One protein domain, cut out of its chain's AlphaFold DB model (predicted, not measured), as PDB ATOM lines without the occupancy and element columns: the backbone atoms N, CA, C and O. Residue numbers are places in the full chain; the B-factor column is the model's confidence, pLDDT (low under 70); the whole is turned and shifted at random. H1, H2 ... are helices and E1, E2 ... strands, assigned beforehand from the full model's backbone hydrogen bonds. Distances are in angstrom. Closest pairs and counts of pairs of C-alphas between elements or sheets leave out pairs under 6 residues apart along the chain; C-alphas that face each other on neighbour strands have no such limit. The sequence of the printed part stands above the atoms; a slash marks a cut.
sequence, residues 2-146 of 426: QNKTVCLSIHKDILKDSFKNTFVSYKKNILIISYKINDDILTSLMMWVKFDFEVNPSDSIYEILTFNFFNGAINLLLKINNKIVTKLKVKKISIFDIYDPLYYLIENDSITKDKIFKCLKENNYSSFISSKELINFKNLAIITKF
ATOM      1  N   GLN A   2      45.448  47.788 -11.194       25.72
ATOM      2  CA  GLN A   2      44.169  48.040 -10.497       25.72
ATOM      3  C   GLN A   2      43.018  48.566 -11.391       25.72
ATOM      4  O   GLN A   2      41.875  48.199 -11.153       25.72
ATOM      5  N   ASN A   3      43.289  49.292 -12.486       30.45
ATOM      6  CA  ASN A   3      42.223  49.817 -13.368       30.45
ATOM      7  C   ASN A   3      41.561  48.777 -14.295       30.45
ATOM      8  O   ASN A   3      40.452  49.007 -14.759       30.45
ATOM      9  N   LYS A   4      42.190  47.623 -14.569       37.56
ATOM     10  CA  LYS A   4      41.585  46.586 -15.437       37.56
ATOM     11  C   LYS A   4      40.550  45.733 -14.702       37.56
ATOM     12  O   LYS A   4      39.570  45.304 -15.300       37.56
ATOM     13  N   THR A   5      40.758  45.495 -13.411       36.44
ATOM     14  CA  THR A   5      39.879  44.645 -12.594       36.44
ATOM     15  C   THR A   5      38.565  45.349 -12.247       36.44
ATOM     16  O   THR A   5      37.530  44.696 -12.203       36.44
ATOM     17  N   VAL A   6      38.597  46.678 -12.080       39.50
ATOM     18  CA  VAL A   6      37.411  47.511 -11.808       39.50
ATOM     19  C   VAL A   6      36.496  47.616 -13.039       39.50
ATOM     20  O   VAL A   6      35.279  47.553 -12.895       39.50
ATOM     21  N   CYS A   7      37.050  47.659 -14.260       49.69
ATOM     22  CA  CYS A   7      36.243  47.567 -15.485       49.69
ATOM     23  C   CYS A   7      35.541  46.204 -15.610       49.69
ATOM     24  O   CYS A   7      34.352  46.151 -15.898       49.69
ATOM     25  N   LEU A   8      36.231  45.091 -15.327       47.75
ATOM     26  CA  LEU A   8      35.665  43.736 -15.443       47.75
ATOM     27  C   LEU A   8      34.420  43.495 -14.573       47.75
ATOM     28  O   LEU A   8      33.501  42.810 -15.023       47.75
ATOM     29  N   SER A   9      34.382  44.020 -13.343       53.41
ATOM     30  CA  SER A   9      33.211  43.892 -12.463       53.41
ATOM     31  C   SER A   9      32.040  44.748 -12.949       53.41
ATOM     32  O   SER A   9      30.934  44.233 -13.075       53.41
ATOM     33  N   ILE A  10      32.303  46.003 -13.333       55.66
ATOM     34  CA  ILE A  10      31.284  46.927 -13.855       55.66
ATOM     35  C   ILE A  10      30.682  46.387 -15.167       55.66
ATOM     36  O   ILE A  10      29.467  46.374 -15.331       55.66
ATOM     37  N   HIS A  11      31.497  45.839 -16.075       59.28
ATOM     38  CA  HIS A  11      31.020  45.263 -17.341       59.28
ATOM     39  C   HIS A  11      30.147  44.021 -17.161       59.28
ATOM     40  O   HIS A  11      29.149  43.868 -17.862       59.28
ATOM     41  N   LYS A  12      30.497  43.129 -16.226       59.59
ATOM     42  CA  LYS A  12      29.667  41.952 -15.924       59.59
ATOM     43  C   LYS A  12      28.307  42.343 -15.368       59.59
ATOM     44  O   LYS A  12      27.326  41.672 -15.678       59.59
ATOM     45  N   ASP A  13      28.255  43.405 -14.573       62.28
ATOM     46  CA  ASP A  13      27.006  43.895 -13.998       62.28
ATOM     47  C   ASP A  13      26.157  44.683 -15.013       62.28
ATOM     48  O   ASP A  13      24.939  44.543 -14.988       62.28
ATOM     49  N   ILE A  14      26.763  45.389 -15.979       62.31
ATOM     50  CA  ILE A  14      26.042  46.021 -17.109       62.31
ATOM     51  C   ILE A  14      25.505  44.969 -18.096       62.31
ATOM     52  O   ILE A  14      24.431  45.130 -18.679       62.31
ATOM     53  N   LEU A  15      26.240  43.870 -18.300       64.69
ATOM     54  CA  LEU A  15      25.836  42.795 -19.212       64.69
ATOM     55  C   LEU A  15      24.957  41.722 -18.546       64.69
ATOM     56  O   LEU A  15      24.385  40.883 -19.250       64.69
ATOM     57  N   LYS A  16      24.779  41.768 -17.221       60.12
ATOM     58  CA  LYS A  16      23.729  41.031 -16.500       60.12
ATOM     59  C   LYS A  16      22.383  41.472 -17.087       60.12
ATOM     60  O   LYS A  16      22.103  42.655 -17.176       60.12
ATOM     61  N   ASP A  17      21.583  40.533 -17.580       62.59
ATOM     62  CA  ASP A  17      20.310  40.770 -18.293       62.59
ATOM     63  C   ASP A  17      20.377  41.346 -19.720       62.59
ATOM     64  O   ASP A  17      19.349  41.439 -20.403       62.59
ATOM     65  N   SER A  18      21.571  41.625 -20.247       67.44
ATOM     66  CA  SER A  18      21.745  42.171 -21.600       67.44
ATOM     67  C   SER A  18      21.315  41.216 -22.728       67.44
ATOM     68  O   SER A  18      20.976  41.671 -23.820       67.44
ATOM     69  N   PHE A  19      21.192  39.910 -22.461       62.66
ATOM     70  CA  PHE A  19      20.672  38.907 -23.403       62.66
ATOM     71  C   PHE A  19      19.239  39.194 -23.893       62.66
ATOM     72  O   PHE A  19      18.837  38.717 -24.964       62.66
ATOM     73  N   LYS A  20      18.455  39.967 -23.121       74.69
ATOM     74  CA  LYS A  20      17.112  40.437 -23.510       74.69
ATOM     75  C   LYS A  20      17.176  41.414 -24.688       74.69
ATOM     76  O   LYS A  20      16.230  41.492 -25.465       74.69
ATOM     77  N   ASN A  21      18.316  42.081 -24.859       83.50
ATOM     78  CA  ASN A  21      18.601  43.019 -25.941       83.50
ATOM     79  C   ASN A  21      19.336  42.365 -27.121       83.50
ATOM     80  O   ASN A  21      19.688  43.054 -28.079       83.50
ATOM     81  N   THR A  22      19.555  41.046 -27.071       89.62
ATOM     82  CA  THR A  22      20.206  40.285 -28.141       89.62
ATOM     83  C   THR A  22      19.180  39.572 -29.011       89.62
ATOM     84  O   THR A  22      18.415  38.709 -28.556       89.62
ATOM     85  N   PHE A  23      19.227  39.870 -30.304       92.31
ATOM     86  CA  PHE A  23      18.394  39.257 -31.329       92.31
ATOM     87  C   PHE A  23      19.271  38.452 -32.280       92.31
ATOM     88  O   PHE A  23      20.326  38.909 -32.719       92.31
ATOM     89  N   VAL A  24      18.823  37.241 -32.600       95.25
ATOM     90  CA  VAL A  24      19.511  36.335 -33.518       95.25
ATOM     91  C   VAL A  24      18.526  35.933 -34.597       95.25
ATOM     92  O   VAL A  24      17.407  35.525 -34.298       95.25
ATOM     93  N   SER A  25      18.929  36.057 -35.854       94.94
ATOM     94  CA  SER A  25      18.110  35.656 -36.996       94.94
ATOM     95  C   SER A  25      18.978  35.126 -38.128       94.94
ATOM     96  O   SER A  25      20.180  35.387 -38.178       94.94
ATOM     97  N   TYR A  26      18.371  34.387 -39.053       93.88
ATOM     98  CA  TYR A  26      19.028  33.948 -40.277       93.88
ATOM     99  C   TYR A  26      18.162  34.282 -41.482       93.88
ATOM    100  O   TYR A  26      16.980  33.947 -41.532       93.88
ATOM    101  N   LYS A  27      18.747  34.972 -42.462       93.19
ATOM    102  CA  LYS A  27      18.043  35.397 -43.675       93.19
ATOM    103  C   LYS A  27      18.999  35.417 -44.858       93.19
ATOM    104  O   LYS A  27      20.086  35.973 -44.761       93.19
ATOM    105  N   LYS A  28      18.581  34.848 -45.997       90.69
ATOM    106  CA  LYS A  28      19.346  34.857 -47.264       90.69
ATOM    107  C   LYS A  28      20.815  34.413 -47.101       90.69
ATOM    108  O   LYS A  28      21.715  35.060 -47.627       90.69
ATOM    109  N   ASN A  29      21.060  33.319 -46.378       91.81
ATOM    110  CA  ASN A  29      22.407  32.808 -46.081       91.81
ATOM    111  C   ASN A  29      23.267  33.692 -45.171       91.81
ATOM    112  O   ASN A  29      24.494  33.613 -45.204       91.81
ATOM    113  N   ILE A  30      22.639  34.541 -44.359       95.25
ATOM    114  CA  ILE A  30      23.332  35.412 -43.417       95.25
ATOM    115  C   ILE A  30      22.770  35.162 -42.023       95.25
ATOM    116  O   ILE A  30      21.588  35.410 -41.790       95.25
ATOM    117  N   LEU A  31      23.625  34.707 -41.107       96.25
ATOM    118  CA  LEU A  31      23.347  34.748 -39.673       96.25
ATOM    119  C   LEU A  31      23.607  36.174 -39.186       96.25
ATOM    120  O   LEU A  31      24.675  36.737 -39.432       96.25
ATOM    121  N   ILE A  32      22.621  36.749 -38.513       96.81
ATOM    122  CA  ILE A  32      22.633  38.109 -37.992       96.81
ATOM    123  C   ILE A  32      22.480  38.010 -36.481       96.81
ATOM    124  O   ILE A  32      21.482  37.478 -35.994       96.81
ATOM    125  N   ILE A  33      23.464  38.532 -35.760       96.31
ATOM    126  CA  ILE A  33      23.434  38.703 -34.311       96.31
ATOM    127  C   ILE A  33      23.442  40.205 -34.082       96.31
ATOM    128  O   ILE A  33      24.341  40.890 -34.559       96.31
ATOM    129  N   SER A  34      22.427  40.724 -33.410       93.38
ATOM    130  CA  SER A  34      22.313  42.148 -33.118       93.38
ATOM    131  C   SER A  34      22.096  42.366 -31.638       93.38
ATOM    132  O   SER A  34      21.250  41.699 -31.042       93.38
ATOM    133  N   TYR A  35      22.807  43.333 -31.087       90.44
ATOM    134  CA  TYR A  35      22.685  43.772 -29.712       90.44
ATOM    135  C   TYR A  35      22.173  45.213 -29.692       90.44
ATOM    136  O   TYR A  35      22.745  46.079 -30.355       90.44
ATOM    137  N   LYS A  36      21.064  45.458 -28.984       88.06
ATOM    138  CA  LYS A  36      20.552  46.813 -28.763       88.06
ATOM    139  C   LYS A  36      21.352  47.470 -27.640       88.06
ATOM    140  O   LYS A  36      21.379  46.953 -26.524       88.06
ATOM    141  N   ILE A  37      21.961  48.606 -27.949       81.06
ATOM    142  CA  ILE A  37      22.736  49.396 -26.999       81.06
ATOM    143  C   ILE A  37      21.770  50.325 -26.267       81.06
ATOM    144  O   ILE A  37      21.052  51.091 -26.905       81.06
ATOM    145  N   ASN A  38      21.729  50.215 -24.940       72.81
ATOM    146  CA  ASN A  38      20.828  50.991 -24.083       72.81
ATOM    147  C   ASN A  38      21.584  51.916 -23.106       72.81
ATOM    148  O   ASN A  38      20.945  52.536 -22.265       72.81
ATOM    149  N   ASP A  39      22.916  51.954 -23.174       68.00
ATOM    150  CA  ASP A  39      23.778  52.711 -22.262       68.00
ATOM    151  C   ASP A  39      24.960  53.295 -23.047       68.00
ATOM    152  O   ASP A  39      25.602  52.583 -23.830       68.00
ATOM    153  N   ASP A  40      25.250  54.575 -22.834       60.81
ATOM    154  CA  ASP A  40      26.339  55.302 -23.486       60.81
ATOM    155  C   ASP A  40      27.710  54.698 -23.147       60.81
ATOM    156  O   ASP A  40      28.599  54.662 -24.003       60.81
ATOM    157  N   ILE A  41      27.878  54.103 -21.958       58.84
ATOM    158  CA  ILE A  41      29.124  53.430 -21.560       58.84
ATOM    159  C   ILE A  41      29.444  52.274 -22.515       58.84
ATOM    160  O   ILE A  41      30.609  52.056 -22.846       58.84
ATOM    161  N   LEU A  42      28.438  51.567 -23.036       60.16
ATOM    162  CA  LEU A  42      28.643  50.455 -23.971       60.16
ATOM    163  C   LEU A  42      29.152  50.925 -25.340       60.16
ATOM    164  O   LEU A  42      29.883  50.180 -25.993       60.16
ATOM    165  N   THR A  43      28.840  52.157 -25.756       61.12
ATOM    166  CA  THR A  43      29.381  52.722 -27.006       61.12
ATOM    167  C   THR A  43      30.878  53.013 -26.903       61.12
ATOM    168  O   THR A  43      31.617  52.757 -27.853       61.12
ATOM    169  N   SER A  44      31.356  53.421 -25.720       60.78
ATOM    170  CA  SER A  44      32.785  53.666 -25.460       60.78
ATOM    171  C   SER A  44      33.651  52.396 -25.496       60.78
ATOM    172  O   SER A  44      34.869  52.474 -25.648       60.78
ATOM    173  N   LEU A  45      33.029  51.214 -25.407       60.62
ATOM    174  CA  LEU A  45      33.705  49.911 -25.453       60.62
ATOM    175  C   LEU A  45      33.882  49.381 -26.879       60.62
ATOM    176  O   LEU A  45      34.630  48.428 -27.106       60.62
ATOM    177  N   MET A  46      33.241  50.014 -27.862       68.50
ATOM    178  CA  MET A  46      33.309  49.624 -29.266       68.50
ATOM    179  C   MET A  46      34.524  50.263 -29.949       68.50
ATOM    180  O   MET A  46      34.388  51.115 -30.826       68.50
ATOM    181  N   MET A  47      35.734  49.816 -29.594       68.44
ATOM    182  CA  MET A  47      37.006  50.355 -30.120       68.44
ATOM    183  C   MET A  47      37.124  50.354 -31.659       68.44
ATOM    184  O   MET A  47      37.997  51.008 -32.235       68.44
ATOM    185  N   TRP A  48      36.287  49.578 -32.347       75.25
ATOM    186  CA  TRP A  48      36.258  49.493 -33.802       75.25
ATOM    187  C   TRP A  48      35.518  50.670 -34.468       75.25
ATOM    188  O   TRP A  48      35.693  50.886 -35.675       75.25
ATOM    189  N   VAL A  49      34.727  51.437 -33.710       77.00
ATOM    190  CA  VAL A  49      34.077  52.674 -34.157       77.00
ATOM    191  C   VAL A  49      35.063  53.831 -33.983       77.00
ATOM    192  O   VAL A  49      35.573  54.073 -32.900       77.00
ATOM    193  N   LYS A  50      35.401  54.511 -35.085       70.25
ATOM    194  CA  LYS A  50      36.511  55.487 -35.144       70.25
ATOM    195  C   LYS A  50      36.072  56.953 -35.134       70.25
ATOM    196  O   LYS A  50      36.853  57.817 -35.523       70.25
ATOM    197  N   PHE A  51      34.822  57.219 -34.800       66.69
ATOM    198  CA  PHE A  51      34.278  58.567 -34.750       66.69
ATOM    199  C   PHE A  51      33.384  58.682 -33.531       66.69
ATOM    200  O   PHE A  51      32.654  57.744 -33.208       66.69
ATOM    201  N   ASP A  52      33.444  59.844 -32.901       62.34
ATOM    202  CA  ASP A  52      32.535  60.203 -31.831       62.34
ATOM    203  C   ASP A  52      31.179  60.552 -32.449       62.34
ATOM    204  O   ASP A  52      31.095  61.204 -33.496       62.34
ATOM    205  N   PHE A  53      30.107  60.079 -31.831       64.69
ATOM    206  CA  PHE A  53      28.751  60.481 -32.169       64.69
ATOM    207  C   PHE A  53      27.976  60.644 -30.867       64.69
ATOM    208  O   PHE A  53      28.067  59.802 -29.976       64.69
ATOM    209  N   GLU A  54      27.242  61.746 -30.749       59.81
ATOM    210  CA  GLU A  54      26.360  61.965 -29.607       59.81
ATOM    211  C   GLU A  54      25.165  61.019 -29.721       59.81
ATOM    212  O   GLU A  54      24.477  60.974 -30.744       59.81
ATOM    213  N   VAL A  55      24.954  60.225 -28.675       62.06
ATOM    214  CA  VAL A  55      23.796  59.347 -28.545       62.06
ATOM    215  C   VAL A  55      22.657  60.170 -27.966       62.06
ATOM    216  O   VAL A  55      22.738  60.628 -26.828       62.06
ATOM    217  N   ASN A  56      21.574  60.359 -28.720       67.50
ATOM    218  CA  ASN A  56      20.365  60.891 -28.108       67.50
ATOM    219  C   ASN A  56      19.653  59.764 -27.350       67.50
ATOM    220  O   ASN A  56      19.552  58.653 -27.871       67.50
ATOM    221  N   PRO A  57      19.027  60.034 -26.192       66.38
ATOM    222  CA  PRO A  57      18.239  59.032 -25.463       66.38
ATOM    223  C   PRO A  57      17.083  58.413 -26.271       66.38
ATOM    224  O   PRO A  57      16.557  57.361 -25.914       66.38
ATOM    225  N   SER A  58      16.660  59.075 -27.353       74.88
ATOM    226  CA  SER A  58      15.636  58.580 -28.280       74.88
ATOM    227  C   SER A  58      16.196  57.695 -29.402       74.88
ATOM    228  O   SER A  58      15.417  57.065 -30.126       74.88
ATOM    229  N   ASP A  59      17.520  57.609 -29.542       79.56
ATOM    230  CA  ASP A  59      18.161  56.872 -30.617       79.56
ATOM    231  C   ASP A  59      18.100  55.362 -30.378       79.56
ATOM    232  O   ASP A  59      18.425  54.818 -29.325       79.56
ATOM    233  N   SER A  60      17.702  54.644 -31.424       85.31
ATOM    234  CA  SER A  60      17.733  53.187 -31.456       85.31
ATOM    235  C   SER A  60      19.066  52.714 -32.031       85.31
ATOM    236  O   SER A  60      19.257  52.672 -33.253       85.31
ATOM    237  N   ILE A  61      19.997  52.369 -31.140       86.69
ATOM    238  CA  ILE A  61      21.364  51.984 -31.498       86.69
ATOM    239  C   ILE A  61      21.526  50.467 -31.440       86.69
ATOM    240  O   ILE A  61      21.151  49.813 -30.466       86.69
ATOM    241  N   TYR A  62      22.109  49.903 -32.496       89.38
ATOM    242  CA  TYR A  62      22.414  48.483 -32.588       89.38
ATOM    243  C   TYR A  62      23.834  48.243 -33.073       89.38
ATOM    244  O   TYR A  62      24.222  48.710 -34.148       89.38
ATOM    245  N   GLU A  63      24.550  47.401 -32.341       90.44
ATOM    246  CA  GLU A  63      25.709  46.691 -32.858       90.44
ATOM    247  C   GLU A  63      25.239  45.406 -33.544       90.44
ATOM    248  O   GLU A  63      24.422  44.659 -33.003       90.44
ATOM    249  N   ILE A  64      25.705  45.149 -34.766       93.50
ATOM    250  CA  ILE A  64      25.253  44.011 -35.569       93.50
ATOM    251  C   ILE A  64      26.448  43.286 -36.170       93.50
ATOM    252  O   ILE A  64      27.176  43.829 -37.002       93.50
ATOM    253  N   LEU A  65      26.581  42.010 -35.833       95.31
ATOM    254  CA  LEU A  65      27.532  41.094 -36.432       95.31
ATOM    255  C   LEU A  65      26.822  40.184 -37.437       95.31
ATOM    256  O   LEU A  65      25.807  39.550 -37.148       95.31
ATOM    257  N   THR A  66      27.378  40.112 -38.641       96.31
ATOM    258  CA  THR A  66      26.837  39.318 -39.746       96.31
ATOM    259  C   THR A  66      27.840  38.274 -40.202       96.31
ATOM    260  O   THR A  66      28.995  38.601 -40.477       96.31
ATOM    261  N   PHE A  67      27.377  37.035 -40.342       95.25
ATOM    262  CA  PHE A  67      28.126  35.916 -40.905       95.25
ATOM    263  C   PHE A  67      27.452  35.475 -42.201       95.25
ATOM    264  O   PHE A  67      26.362  34.907 -42.186       95.25
ATOM    265  N   ASN A  68      28.076  35.783 -43.336       94.31
ATOM    266  CA  ASN A  68      27.541  35.488 -44.656       94.31
ATOM    267  C   ASN A  68      28.083  34.146 -45.166       94.31
ATOM    268  O   ASN A  68      29.213  34.060 -45.644       94.31
ATOM    269  N   PHE A  69      27.248  33.112 -45.107       91.75
ATOM    270  CA  PHE A  69      27.552  31.757 -45.564       91.75
ATOM    271  C   PHE A  69      27.604  31.642 -47.096       91.75
ATOM    272  O   PHE A  69      28.148  30.677 -47.622       91.75
ATOM    273  N   PHE A  70      27.095  32.626 -47.843       89.69
ATOM    274  CA  PHE A  70      27.198  32.628 -49.303       89.69
ATOM    275  C   PHE A  70      28.599  33.007 -49.795       89.69
ATOM    276  O   PHE A  70      29.089  32.391 -50.731       89.69
ATOM    277  N   ASN A  71      29.289  33.957 -49.156       88.75
ATOM    278  CA  ASN A  71      30.611  34.429 -49.613       88.75
ATOM    279  C   ASN A  71      31.727  34.392 -48.549       88.75
ATOM    280  O   ASN A  71      32.820  34.917 -48.782       88.75
ATOM    281  N   GLY A  72      31.452  33.839 -47.368       88.75
ATOM    282  CA  GLY A  72      32.396  33.745 -46.257       88.75
ATOM    283  C   GLY A  72      32.712  35.080 -45.576       88.75
ATOM    284  O   GLY A  72      33.662  35.159 -44.792       88.75
ATOM    285  N   ALA A  73      31.988  36.159 -45.899       90.69
ATOM    286  CA  ALA A  73      32.245  37.479 -45.337       90.69
ATOM    287  C   ALA A  73      31.661  37.613 -43.929       90.69
ATOM    288  O   ALA A  73      30.520  37.237 -43.669       90.69
ATOM    289  N   ILE A  74      32.437  38.246 -43.054       93.25
ATOM    290  CA  ILE A  74      32.022  38.603 -41.702       93.25
ATOM    291  C   ILE A  74      32.076  40.122 -41.614       93.25
ATOM    292  O   ILE A  74      33.112  40.716 -41.932       93.25
ATOM    293  N   ASN A  75      30.966  40.756 -41.245       94.00
ATOM    294  CA  ASN A  75      30.911  42.211 -41.109       94.00
ATOM    295  C   ASN A  75      30.308  42.606 -39.774       94.00
ATOM    296  O   ASN A  75      29.319  42.013 -39.348       94.00
ATOM    297  N   LEU A  76      30.881  43.653 -39.205       92.38
ATOM    298  CA  LEU A  76      30.412  44.350 -38.029       92.38
ATOM    299  C   LEU A  76      29.810  45.686 -38.476       92.38
ATOM    300  O   LEU A  76      30.355  46.354 -39.362       92.38
ATOM    301  N   LEU A  77      28.636  46.019 -37.958       92.56
ATOM    302  CA  LEU A  77      27.833  47.159 -38.379       92.56
ATOM    303  C   LEU A  77      27.333  47.900 -37.146       92.56
ATOM    304  O   LEU A  77      26.926  47.268 -36.175       92.56
ATOM    305  N   LEU A  78      27.289  49.224 -37.239       89.44
ATOM    306  CA  LEU A  78      26.599  50.068 -36.275       89.44
ATOM    307  C   LEU A  78      25.398  50.675 -36.982       89.44
ATOM    308  O   LEU A  78      25.534  51.284 -38.052       89.44
ATOM    309  N   LYS A  79      24.223  50.488 -36.393       90.31
ATOM    310  CA  LYS A  79      22.964  51.011 -36.907       90.31
ATOM    311  C   LYS A  79      22.384  51.990 -35.895       90.31
ATOM    312  O   LYS A  79      22.207  51.611 -34.746       90.31
ATOM    313  N   ILE A  80      22.046  53.196 -36.339       87.88
ATOM    314  CA  ILE A  80      21.366  54.220 -35.535       87.88
ATOM    315  C   ILE A  80      20.087  54.602 -36.277       87.88
ATOM    316  O   ILE A  80      20.145  54.917 -37.467       87.88
ATOM    317  N   ASN A  81      18.928  54.518 -35.620       86.62
ATOM    318  CA  ASN A  81      17.626  54.901 -36.197       86.62
ATOM    319  C   ASN A  81      17.394  54.315 -37.594       86.62
ATOM    320  O   ASN A  81      17.032  54.992 -38.554       86.62
ATOM    321  N   ASN A  82      17.660  53.016 -37.711       84.12
ATOM    322  CA  ASN A  82      17.586  52.234 -38.941       84.12
ATOM    323  C   ASN A  82      18.593  52.558 -40.062       84.12
ATOM    324  O   ASN A  82      18.593  51.843 -41.069       84.12
ATOM    325  N   LYS A  83      19.503  53.515 -39.885       87.44
ATOM    326  CA  LYS A  83      20.585  53.803 -40.836       87.44
ATOM    327  C   LYS A  83      21.878  53.116 -40.406       87.44
ATOM    328  O   LYS A  83      22.234  53.139 -39.233       87.44
ATOM    329  N   ILE A  84      22.582  52.492 -41.351       89.44
ATOM    330  CA  ILE A  84      23.932  51.965 -41.104       89.44
ATOM    331  C   ILE A  84      24.886  53.155 -41.117       89.44
ATOM    332  O   ILE A  84      25.065  53.776 -42.161       89.44
ATOM    333  N   VAL A  85      25.479  53.458 -39.967       87.25
ATOM    334  CA  VAL A  85      26.397  54.597 -39.801       87.25
ATOM    335  C   VAL A  85      27.833  54.166 -40.066       87.25
ATOM    336  O   VAL A  85      28.602  54.889 -40.690       87.25
ATOM    337  N   THR A  86      28.189  52.942 -39.669       88.44
ATOM    338  CA  THR A  86      29.490  52.359 -40.004       88.44
ATOM    339  C   THR A  86      29.398  50.875 -40.311       88.44
ATOM    340  O   THR A  86      28.515  50.157 -39.833       88.44
ATOM    341  N   LYS A  87      30.326  50.422 -41.156       91.06
ATOM    342  CA  LYS A  87      30.485  49.034 -41.572       91.06
ATOM    343  C   LYS A  87      31.957  48.686 -41.645       91.06
ATOM    344  O   LYS A  87      32.716  49.290 -42.400       91.06
ATOM    345  N   LEU A  88      32.325  47.617 -40.957       90.06
ATOM    346  CA  LEU A  88      33.679  47.112 -40.927       90.06
ATOM    347  C   LEU A  88      33.700  45.628 -41.301       90.06
ATOM    348  O   LEU A  88      32.987  44.798 -40.741       90.06
ATOM    349  N   LYS A  89      34.536  45.276 -42.280       89.69
ATOM    350  CA  LYS A  89      34.790  43.875 -42.624       89.69
ATOM    351  C   LYS A  89      35.753  43.283 -41.603       89.69
ATOM    352  O   LYS A  89      36.893  43.740 -41.502       89.69
ATOM    353  N   VAL A  90      35.329  42.236 -40.905       87.19
ATOM    354  CA  VAL A  90      36.144  41.607 -39.867       87.19
ATOM    355  C   VAL A  90      37.252  40.788 -40.524       87.19
ATOM    356  O   VAL A  90      37.017  39.765 -41.171       87.19
ATOM    357  N   LYS A  91      38.482  41.290 -40.392       77.94
ATOM    358  CA  LYS A  91      39.709  40.675 -40.917       77.94
ATOM    359  C   LYS A  91      40.660  40.192 -39.826       77.94
ATOM    360  O   LYS A  91      41.684  39.627 -40.188       77.94
ATOM    361  N   LYS A  92      40.361  40.454 -38.547       77.81
ATOM    362  CA  LYS A  92      41.127  40.011 -37.373       77.81
ATOM    363  C   LYS A  92      40.251  39.992 -36.111       77.81
ATOM    364  O   LYS A  92      39.278  40.740 -36.075       77.81
ATOM    365  N   ILE A  93      40.528  39.102 -35.151       78.38
ATOM    366  CA  ILE A  93      39.795  39.018 -33.870       78.38
ATOM    367  C   ILE A  93      40.138  40.225 -33.002       78.38
ATOM    368  O   ILE A  93      39.240  40.757 -32.370       78.38
ATOM    369  N   SER A  94      41.376  40.735 -33.053       75.50
ATOM    370  CA  SER A  94      41.806  41.938 -32.304       75.50
ATOM    371  C   SER A  94      41.085  43.239 -32.672       75.50
ATOM    372  O   SER A  94      41.471  44.311 -32.219       75.50
ATOM    373  N   ILE A  95      40.082  43.176 -33.546       75.38
ATOM    374  CA  ILE A  95      39.140  44.275 -33.765       75.38
ATOM    375  C   ILE A  95      38.193  44.403 -32.570       75.38
ATOM    376  O   ILE A  95      37.786  45.513 -32.249       75.38
ATOM    377  N   PHE A  96      37.867  43.281 -31.932       76.69
ATOM    378  CA  PHE A  96      37.087  43.248 -30.707       76.69
ATOM    379  C   PHE A  96      38.026  43.454 -29.519       76.69
ATOM    380  O   PHE A  96      39.043  42.761 -29.402       76.69
ATOM    381  N   ASP A  97      37.679  44.389 -28.638       71.38
ATOM    382  CA  ASP A  97      38.198  44.350 -27.274       71.38
ATOM    383  C   ASP A  97      37.516  43.183 -26.536       71.38
ATOM    384  O   ASP A  97      36.425  42.743 -26.894       71.38
ATOM    385  N   ILE A  98      38.137  42.675 -25.476       65.62
ATOM    386  CA  ILE A  98      37.553  41.649 -24.599       65.62
ATOM    387  C   ILE A  98      36.228  42.157 -23.989       65.62
ATOM    388  O   ILE A  98      35.382  41.361 -23.582       65.62
ATOM    389  N   TYR A  99      36.057  43.480 -23.949       67.88
ATOM    390  CA  TYR A  99      34.881  44.190 -23.449       67.88
ATOM    391  C   TYR A  99      33.871  44.585 -24.530       67.88
ATOM    392  O   TYR A  99      32.867  45.216 -24.206       67.88
ATOM    393  N   ASP A 100      34.108  44.220 -25.792       80.38
ATOM    394  CA  ASP A 100      33.130  44.425 -26.856       80.38
ATOM    395  C   ASP A 100      31.829  43.663 -26.513       80.38
ATOM    396  O   ASP A 100      31.889  42.451 -26.252       80.38
ATOM    397  N   PRO A 101      30.662  44.337 -26.456       81.19
ATOM    398  CA  PRO A 101      29.437  43.740 -25.924       81.19
ATOM    399  C   PRO A 101      29.011  42.488 -26.689       81.19
ATOM    400  O   PRO A 101      28.691  41.454 -26.092       81.19
ATOM    401  N   LEU A 102      29.023  42.555 -28.021       87.19
ATOM    402  CA  LEU A 102      28.561  41.465 -28.869       87.19
ATOM    403  C   LEU A 102      29.557  40.299 -28.851       87.19
ATOM    404  O   LEU A 102      29.138  39.141 -28.740       87.19
ATOM    405  N   TYR A 103      30.862  40.580 -28.883       87.50
ATOM    406  CA  TYR A 103      31.890  39.556 -28.697       87.50
ATOM    407  C   TYR A 103      31.740  38.849 -27.342       87.50
ATOM    408  O   TYR A 103      31.674  37.619 -27.296       87.50
ATOM    409  N   TYR A 104      31.597  39.604 -26.247       85.38
ATOM    410  CA  TYR A 104      31.422  39.047 -24.906       85.38
ATOM    411  C   TYR A 104      30.194  38.134 -24.817       85.38
ATOM    412  O   TYR A 104      30.286  37.036 -24.264       85.38
ATOM    413  N   LEU A 105      29.059  38.559 -25.380       87.69
ATOM    414  CA  LEU A 105      27.823  37.775 -25.409       87.69
ATOM    415  C   LEU A 105      27.993  36.463 -26.183       87.69
ATOM    416  O   LEU A 105      27.562  35.412 -25.713       87.69
ATOM    417  N   ILE A 106      28.659  36.492 -27.339       91.00
ATOM    418  CA  ILE A 106      28.949  35.275 -28.110       91.00
ATOM    419  C   ILE A 106      29.866  34.331 -27.336       91.00
ATOM    420  O   ILE A 106      29.681  33.119 -27.419       91.00
ATOM    421  N   GLU A 107      30.852  34.850 -26.606       88.88
ATOM    422  CA  GLU A 107      31.818  34.028 -25.876       88.88
ATOM    423  C   GLU A 107      31.258  33.475 -24.557       88.88
ATOM    424  O   GLU A 107      31.597  32.348 -24.185       88.88
ATOM    425  N   ASN A 108      30.364  34.198 -23.873       86.25
ATOM    426  CA  ASN A 108      30.015  33.909 -22.476       86.25
ATOM    427  C   ASN A 108      28.516  33.706 -22.193       86.25
ATOM    428  O   ASN A 108      28.192  32.995 -21.243       86.25
ATOM    429  N   ASP A 109      27.595  34.280 -22.974       88.00
ATOM    430  CA  ASP A 109      26.161  34.235 -22.653       88.00
ATOM    431  C   ASP A 109      25.476  32.973 -23.202       88.00
ATOM    432  O   ASP A 109      25.360  32.766 -24.413       88.00
ATOM    433  N   SER A 110      24.979  32.122 -22.301       88.44
ATOM    434  CA  SER A 110      24.371  30.835 -22.660       88.44
ATOM    435  C   SER A 110      23.100  30.994 -23.497       88.44
ATOM    436  O   SER A 110      22.900  30.227 -24.437       88.44
ATOM    437  N   ILE A 111      22.282  32.014 -23.220       90.44
ATOM    438  CA  ILE A 111      21.016  32.267 -23.921       90.44
ATOM    439  C   ILE A 111      21.283  32.695 -25.367       90.44
ATOM    440  O   ILE A 111      20.647  32.201 -26.301       90.44
ATOM    441  N   THR A 112      22.242  33.594 -25.574       91.00
ATOM    442  CA  THR A 112      22.693  34.015 -26.904       91.00
ATOM    443  C   THR A 112      23.268  32.829 -27.671       91.00
ATOM    444  O   THR A 112      22.868  32.600 -28.816       91.00
ATOM    445  N   LYS A 113      24.123  32.012 -27.041       93.06
ATOM    446  CA  LYS A 113      24.645  30.778 -27.649       93.06
ATOM    447  C   LYS A 113      23.535  29.803 -28.038       93.06
ATOM    448  O   LYS A 113      23.576  29.265 -29.143       93.06
ATOM    449  N   ASP A 114      22.526  29.624 -27.190       92.50
ATOM    450  CA  ASP A 114      21.361  28.774 -27.459       92.50
ATOM    451  C   ASP A 114      20.553  29.273 -28.667       92.50
ATOM    452  O   ASP A 114      20.228  28.492 -29.568       92.50
ATOM    453  N   LYS A 115      20.294  30.586 -28.750       93.56
ATOM    454  CA  LYS A 115      19.627  31.209 -29.908       93.56
ATOM    455  C   LYS A 115      20.420  30.990 -31.203       93.56
ATOM    456  O   LYS A 115      19.835  30.621 -32.222       93.56
ATOM    457  N   ILE A 116      21.741  31.184 -31.172       94.56
ATOM    458  CA  ILE A 116      22.619  30.956 -32.333       94.56
ATOM    459  C   ILE A 116      22.616  29.482 -32.731       94.56
ATOM    460  O   ILE A 116      22.437  29.163 -33.905       94.56
ATOM    461  N   PHE A 117      22.778  28.579 -31.766       93.56
ATOM    462  CA  PHE A 117      22.807  27.143 -32.009       93.56
ATOM    463  C   PHE A 117      21.509  26.648 -32.652       93.56
ATOM    464  O   PHE A 117      21.555  25.952 -33.667       93.56
ATOM    465  N   LYS A 118      20.351  27.066 -32.123       92.19
ATOM    466  CA  LYS A 118      19.038  26.749 -32.700       92.19
ATOM    467  C   LYS A 118      18.938  27.230 -34.149       92.19
ATOM    468  O   LYS A 118      18.601  26.446 -35.032       92.19
ATOM    469  N   CYS A 119      19.337  28.475 -34.395       92.44
ATOM    470  CA  CYS A 119      19.337  29.088 -35.719       92.44
ATOM    471  C   CYS A 119      20.228  28.324 -36.724       92.44
ATOM    472  O   CYS A 119      19.820  28.050 -37.853       92.44
ATOM    473  N   LEU A 120      21.432  27.910 -36.317       91.25
ATOM    474  CA  LEU A 120      22.333  27.110 -37.158       91.25
ATOM    475  C   LEU A 120      21.793  25.699 -37.424       91.25
ATOM    476  O   LEU A 120      21.942  25.188 -38.536       91.25
ATOM    477  N   LYS A 121      21.163  25.075 -36.422       88.75
ATOM    478  CA  LYS A 121      20.556  23.743 -36.537       88.75
ATOM    479  C   LYS A 121      19.394  23.741 -37.530       88.75
ATOM    480  O   LYS A 121      19.355  22.876 -38.397       88.75
ATOM    481  N   GLU A 122      18.507  24.729 -37.447       89.94
ATOM    482  CA  GLU A 122      17.372  24.901 -38.371       89.94
ATOM    483  C   GLU A 122      17.816  25.094 -39.830       89.94
ATOM    484  O   GLU A 122      17.089  24.737 -40.752       89.94
ATOM    485  N   ASN A 123      19.033  25.599 -40.047       85.81
ATOM    486  CA  ASN A 123      19.597  25.845 -41.374       85.81
ATOM    487  C   ASN A 123      20.656  24.804 -41.806       85.81
ATOM    488  O   ASN A 123      21.396  25.049 -42.756       85.81
ATOM    489  N   ASN A 124      20.717  23.633 -41.152       82.19
ATOM    490  CA  ASN A 124      21.603  22.504 -41.490       82.19
ATOM    491  C   ASN A 124      23.123  22.779 -41.395       82.19
ATOM    492  O   ASN A 124      23.913  22.175 -42.121       82.19
ATOM    493  N   TYR A 125      23.560  23.635 -40.466       79.62
ATOM    494  CA  TYR A 125      24.988  23.892 -40.192       79.62
ATOM    495  C   TYR A 125      25.527  23.169 -38.939       79.62
ATOM    496  O   TYR A 125      26.648  23.426 -38.495       79.62
ATOM    497  N   SER A 126      24.756  22.244 -38.362       63.31
ATOM    498  CA  SER A 126      25.061  21.556 -37.095       63.31
ATOM    499  C   SER A 126      26.166  20.488 -37.171       63.31
ATOM    500  O   SER A 126      26.545  19.933 -36.143       63.31
ATOM    501  N   SER A 127      26.718  20.188 -38.355       68.50
ATOM    502  CA  SER A 127      27.722  19.120 -38.516       68.50
ATOM    503  C   SER A 127      29.069  19.421 -37.844       68.50
ATOM    504  O   SER A 127      29.802  18.493 -37.512       68.50
ATOM    505  N   PHE A 128      29.407  20.701 -37.646       69.31
ATOM    506  CA  PHE A 128      30.614  21.124 -36.920       69.31
ATOM    507  C   PHE A 128      30.311  21.598 -35.498       69.31
ATOM    508  O   PHE A 128      31.006  21.228 -34.554       69.31
ATOM    509  N   ILE A 129      29.264  22.406 -35.343       78.12
ATOM    510  CA  ILE A 129      28.795  22.873 -34.042       78.12
ATOM    511  C   ILE A 129      27.722  21.892 -33.584       78.12
ATOM    512  O   ILE A 129      26.541  22.078 -33.864       78.12
ATOM    513  N   SER A 130      28.160  20.816 -32.931       79.25
ATOM    514  CA  SER A 130      27.287  19.746 -32.434       79.25
ATOM    515  C   SER A 130      26.569  20.105 -31.133       79.25
ATOM    516  O   SER A 130      25.604  19.443 -30.763       79.25
ATOM    517  N   SER A 131      27.040  21.137 -30.431       84.69
ATOM    518  CA  SER A 131      26.474  21.600 -29.169       84.69
ATOM    519  C   SER A 131      26.706  23.100 -28.974       84.69
ATOM    520  O   SER A 131      27.555  23.706 -29.638       84.69
ATOM    521  N   LYS A 132      25.950  23.714 -28.062       85.88
ATOM    522  CA  LYS A 132      26.027  25.155 -27.786       85.88
ATOM    523  C   LYS A 132      27.352  25.587 -27.160       85.88
ATOM    524  O   LYS A 132      27.763  26.728 -27.331       85.88
ATOM    525  N   GLU A 133      28.050  24.682 -26.477       87.81
ATOM    526  CA  GLU A 133      29.355  24.939 -25.855       87.81
ATOM    527  C   GLU A 133      30.431  25.228 -26.908       87.81
ATOM    528  O   GLU A 133      31.395  25.941 -26.641       87.81
ATOM    529  N   LEU A 134      30.241  24.722 -28.131       88.12
ATOM    530  CA  LEU A 134      31.113  24.996 -29.270       88.12
ATOM    531  C   LEU A 134      30.807  26.339 -29.948       88.12
ATOM    532  O   LEU A 134      31.534  26.723 -30.865       88.12
ATOM    533  N   ILE A 135      29.766  27.064 -29.524       91.81
ATOM    534  CA  ILE A 135      29.516  28.422 -30.000       91.81
ATOM    535  C   ILE A 135      30.539  29.359 -29.358       91.81
ATOM    536  O   ILE A 135      30.565  29.563 -28.143       91.81
ATOM    537  N   ASN A 136      31.375  29.923 -30.217       90.81
ATOM    538  CA  ASN A 136      32.264  31.044 -29.961       90.81
ATOM    539  C   ASN A 136      32.526  31.745 -31.301       90.81
ATOM    540  O   ASN A 136      32.237  31.195 -32.375       90.81
ATOM    541  N   PHE A 137      33.080  32.951 -31.259       90.00
ATOM    542  CA  PHE A 137      33.319  33.754 -32.450       90.00
ATOM    543  C   PHE A 137      34.217  33.023 -33.454       90.00
ATOM    544  O   PHE A 137      33.942  33.021 -34.655       90.00
ATOM    545  N   LYS A 138      35.267  32.349 -32.968       87.50
ATOM    546  CA  LYS A 138      36.217  31.608 -33.808       87.50
ATOM    547  C   LYS A 138      35.531  30.512 -34.620       87.50
ATOM    548  O   LYS A 138      35.719  30.439 -35.834       87.50
ATOM    549  N   ASN A 139      34.721  29.688 -33.970       89.06
ATOM    550  CA  ASN A 139      34.013  28.587 -34.606       89.06
ATOM    551  C   ASN A 139      32.964  29.110 -35.589       89.06
ATOM    552  O   ASN A 139      32.912  28.612 -36.712       89.06
ATOM    553  N   LEU A 140      32.218  30.163 -35.231       91.50
ATOM    554  CA  LEU A 140      31.289  30.834 -36.150       91.50
ATOM    555  C   LEU A 140      32.013  31.376 -37.388       91.50
ATOM    556  O   LEU A 140      31.583  31.146 -38.520       91.50
ATOM    557  N   ALA A 141      33.155  32.036 -37.198       89.81
ATOM    558  CA  ALA A 141      33.957  32.574 -38.288       89.81
ATOM    559  C   ALA A 141      34.482  31.479 -39.227       89.81
ATOM    560  O   ALA A 141      34.536  31.679 -40.442       89.81
ATOM    561  N   ILE A 142      34.861  30.325 -38.678       88.56
ATOM    562  CA  ILE A 142      35.376  29.187 -39.440       88.56
ATOM    563  C   ILE A 142      34.258  28.504 -40.245       88.56
ATOM    564  O   ILE A 142      34.429  28.326 -41.452       88.56
ATOM    565  N   ILE A 143      33.099  28.193 -39.646       89.56
ATOM    566  CA  ILE A 143      31.984  27.548 -40.381       89.56
ATOM    567  C   ILE A 143      31.391  28.441 -41.465       89.56
ATOM    568  O   ILE A 143      30.863  27.958 -42.461       89.56
ATOM    569  N   THR A 144      31.506  29.756 -41.293       90.69
ATOM    570  CA  THR A 144      31.076  30.723 -42.303       90.69
ATOM    571  C   THR A 144      31.948  30.626 -43.556       90.69
ATOM    572  O   THR A 144      31.472  30.862 -44.664       90.69
ATOM    573  N   LYS A 145      33.228  30.261 -43.393       89.81
ATOM    574  CA  LYS A 145      34.196  30.107 -44.487       89.81
ATOM    575  C   LYS A 145      34.205  28.709 -45.098       89.81
ATOM    576  O   LYS A 145      34.605  28.595 -46.249       89.81
ATOM    577  N   PHE A 146      33.806  27.679 -44.352       91.50
ATOM    578  CA  PHE A 146      33.856  26.284 -44.787       91.50
ATOM    579  C   PHE A 146      32.582  25.546 -44.384       91.50
ATOM    580  O   PHE A 146      32.350  25.277 -43.211       91.50
TER     581      PHE A 146
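What this domain is: This is residues 2 to 146 of the 426 residues of an uncharacterized protein of Erysipelotrichaceae bacterium (UniProt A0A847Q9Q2). A twisted sheet of five strands makes a wall, with three helices, H4, H5 and H6, covering one of its faces: two layers, helices on one face of a sheet. The helix H1 lies off to one side of this body, not on the sheet, and its centre is the farthest of the elements from the mean of the C-alphas, at 18.9 A. The printed part has 145 residues with six named helices and five named strands, in the order H1 H2 E1 E2 H3 E3 E4 E5 H4 H5 H6, and its class is mixed, helices and strands. The sheet runs E1 E2 E3 E4 E5, all antiparallel. The whole is compact, with a radius of gyration of the C-alphas of 15.1 A and spans of 41 by 34 by 27 A.

Where its parts are: Begin with the sheet: find C-alpha 22 at (20.206, 40.285, -28.141), where E1, residues 22 to 27, begins and runs 16.4 A. E2 follows at residues 30 to 37, 21.6 A long. Look then at E3, residues 61 to 68, 22.0 A, at E4, residues 73 to 80, 22.2 A, and at E5, residues 83 to 89, 17.4 A. Of the helices on the sheet's face, H4 is residues 101 to 108, H5 is residues 110 to 122, 18.2 A, and H6 is residues 137 to 145, 12.6 A, ending at C-alpha 145 at (34.196, 30.107, -44.487). Go back to C-alpha 2 at (44.169, 48.040, -10.497) for H1, residues 2 to 15, 21.0 A long. Two small helices remain: H2, residues 18 to 21, and H3, residues 40 to 44.

How they stand to each other: Start in the sheet, whose edge strands are E1 and E5. In the hairpin of E1 and E2 you will find N 25 and O 32 at 2.9 A. Between the antiparallel neighbours E2 and E3, N 35 and O 63 are 2.8 A apart. E3, E4 and E5 form a meander, each strand the antiparallel neighbour of the one before, with N 64 and O 77 at 2.8 A and N 78 and O 86 at 3.0 A. H5 lies over E1 at a height over the sheet of 8.9 A and runs along the strands, at 10 degrees to E1 on the local plane; their closest C-alphas, Val 24 and Lys 115, are 6.3 A apart. On the same face, H6 lies over E3 and only just over E4, with 3 of its 9 C-alphas falling on E4, at a height over the sheet of 9.0 A. H4, also on this face at a height of 9.8 A, lies over E2 and runs slantwise to the strands, at 50 degrees to E2 on the local plane. H4 and H6 only just touch, with 3 pairs of C-alphas within 8 A, the closest being Ile 106 and Phe 137 at 6.3 A. H5 and H6 are apart. H2 only grazes the sheet with residues 18 to 21, and H3 grazes it with residues 40 to 43. H1 and H3 are near each other. In H3, H4 and H5 every O i to N i+4 pair is within hydrogen-bond range; in H1 it is 8 of 10 and in H6 4 of 5, while H2 is too short for such a pair.

The domain as a whole: The two C-alphas farthest apart, those of Gln 2 and Lys 28, are 46.3 A apart. The printed part has no cut. Look for the long links from H3 to E3, from E5 to H4 and from H5 to H6. The mean pLDDT of the printed part is 80.0; it is under 70 at residues 2 to 19, 39 to 47, 51 to 57, 98 to 99 and 126 to 128.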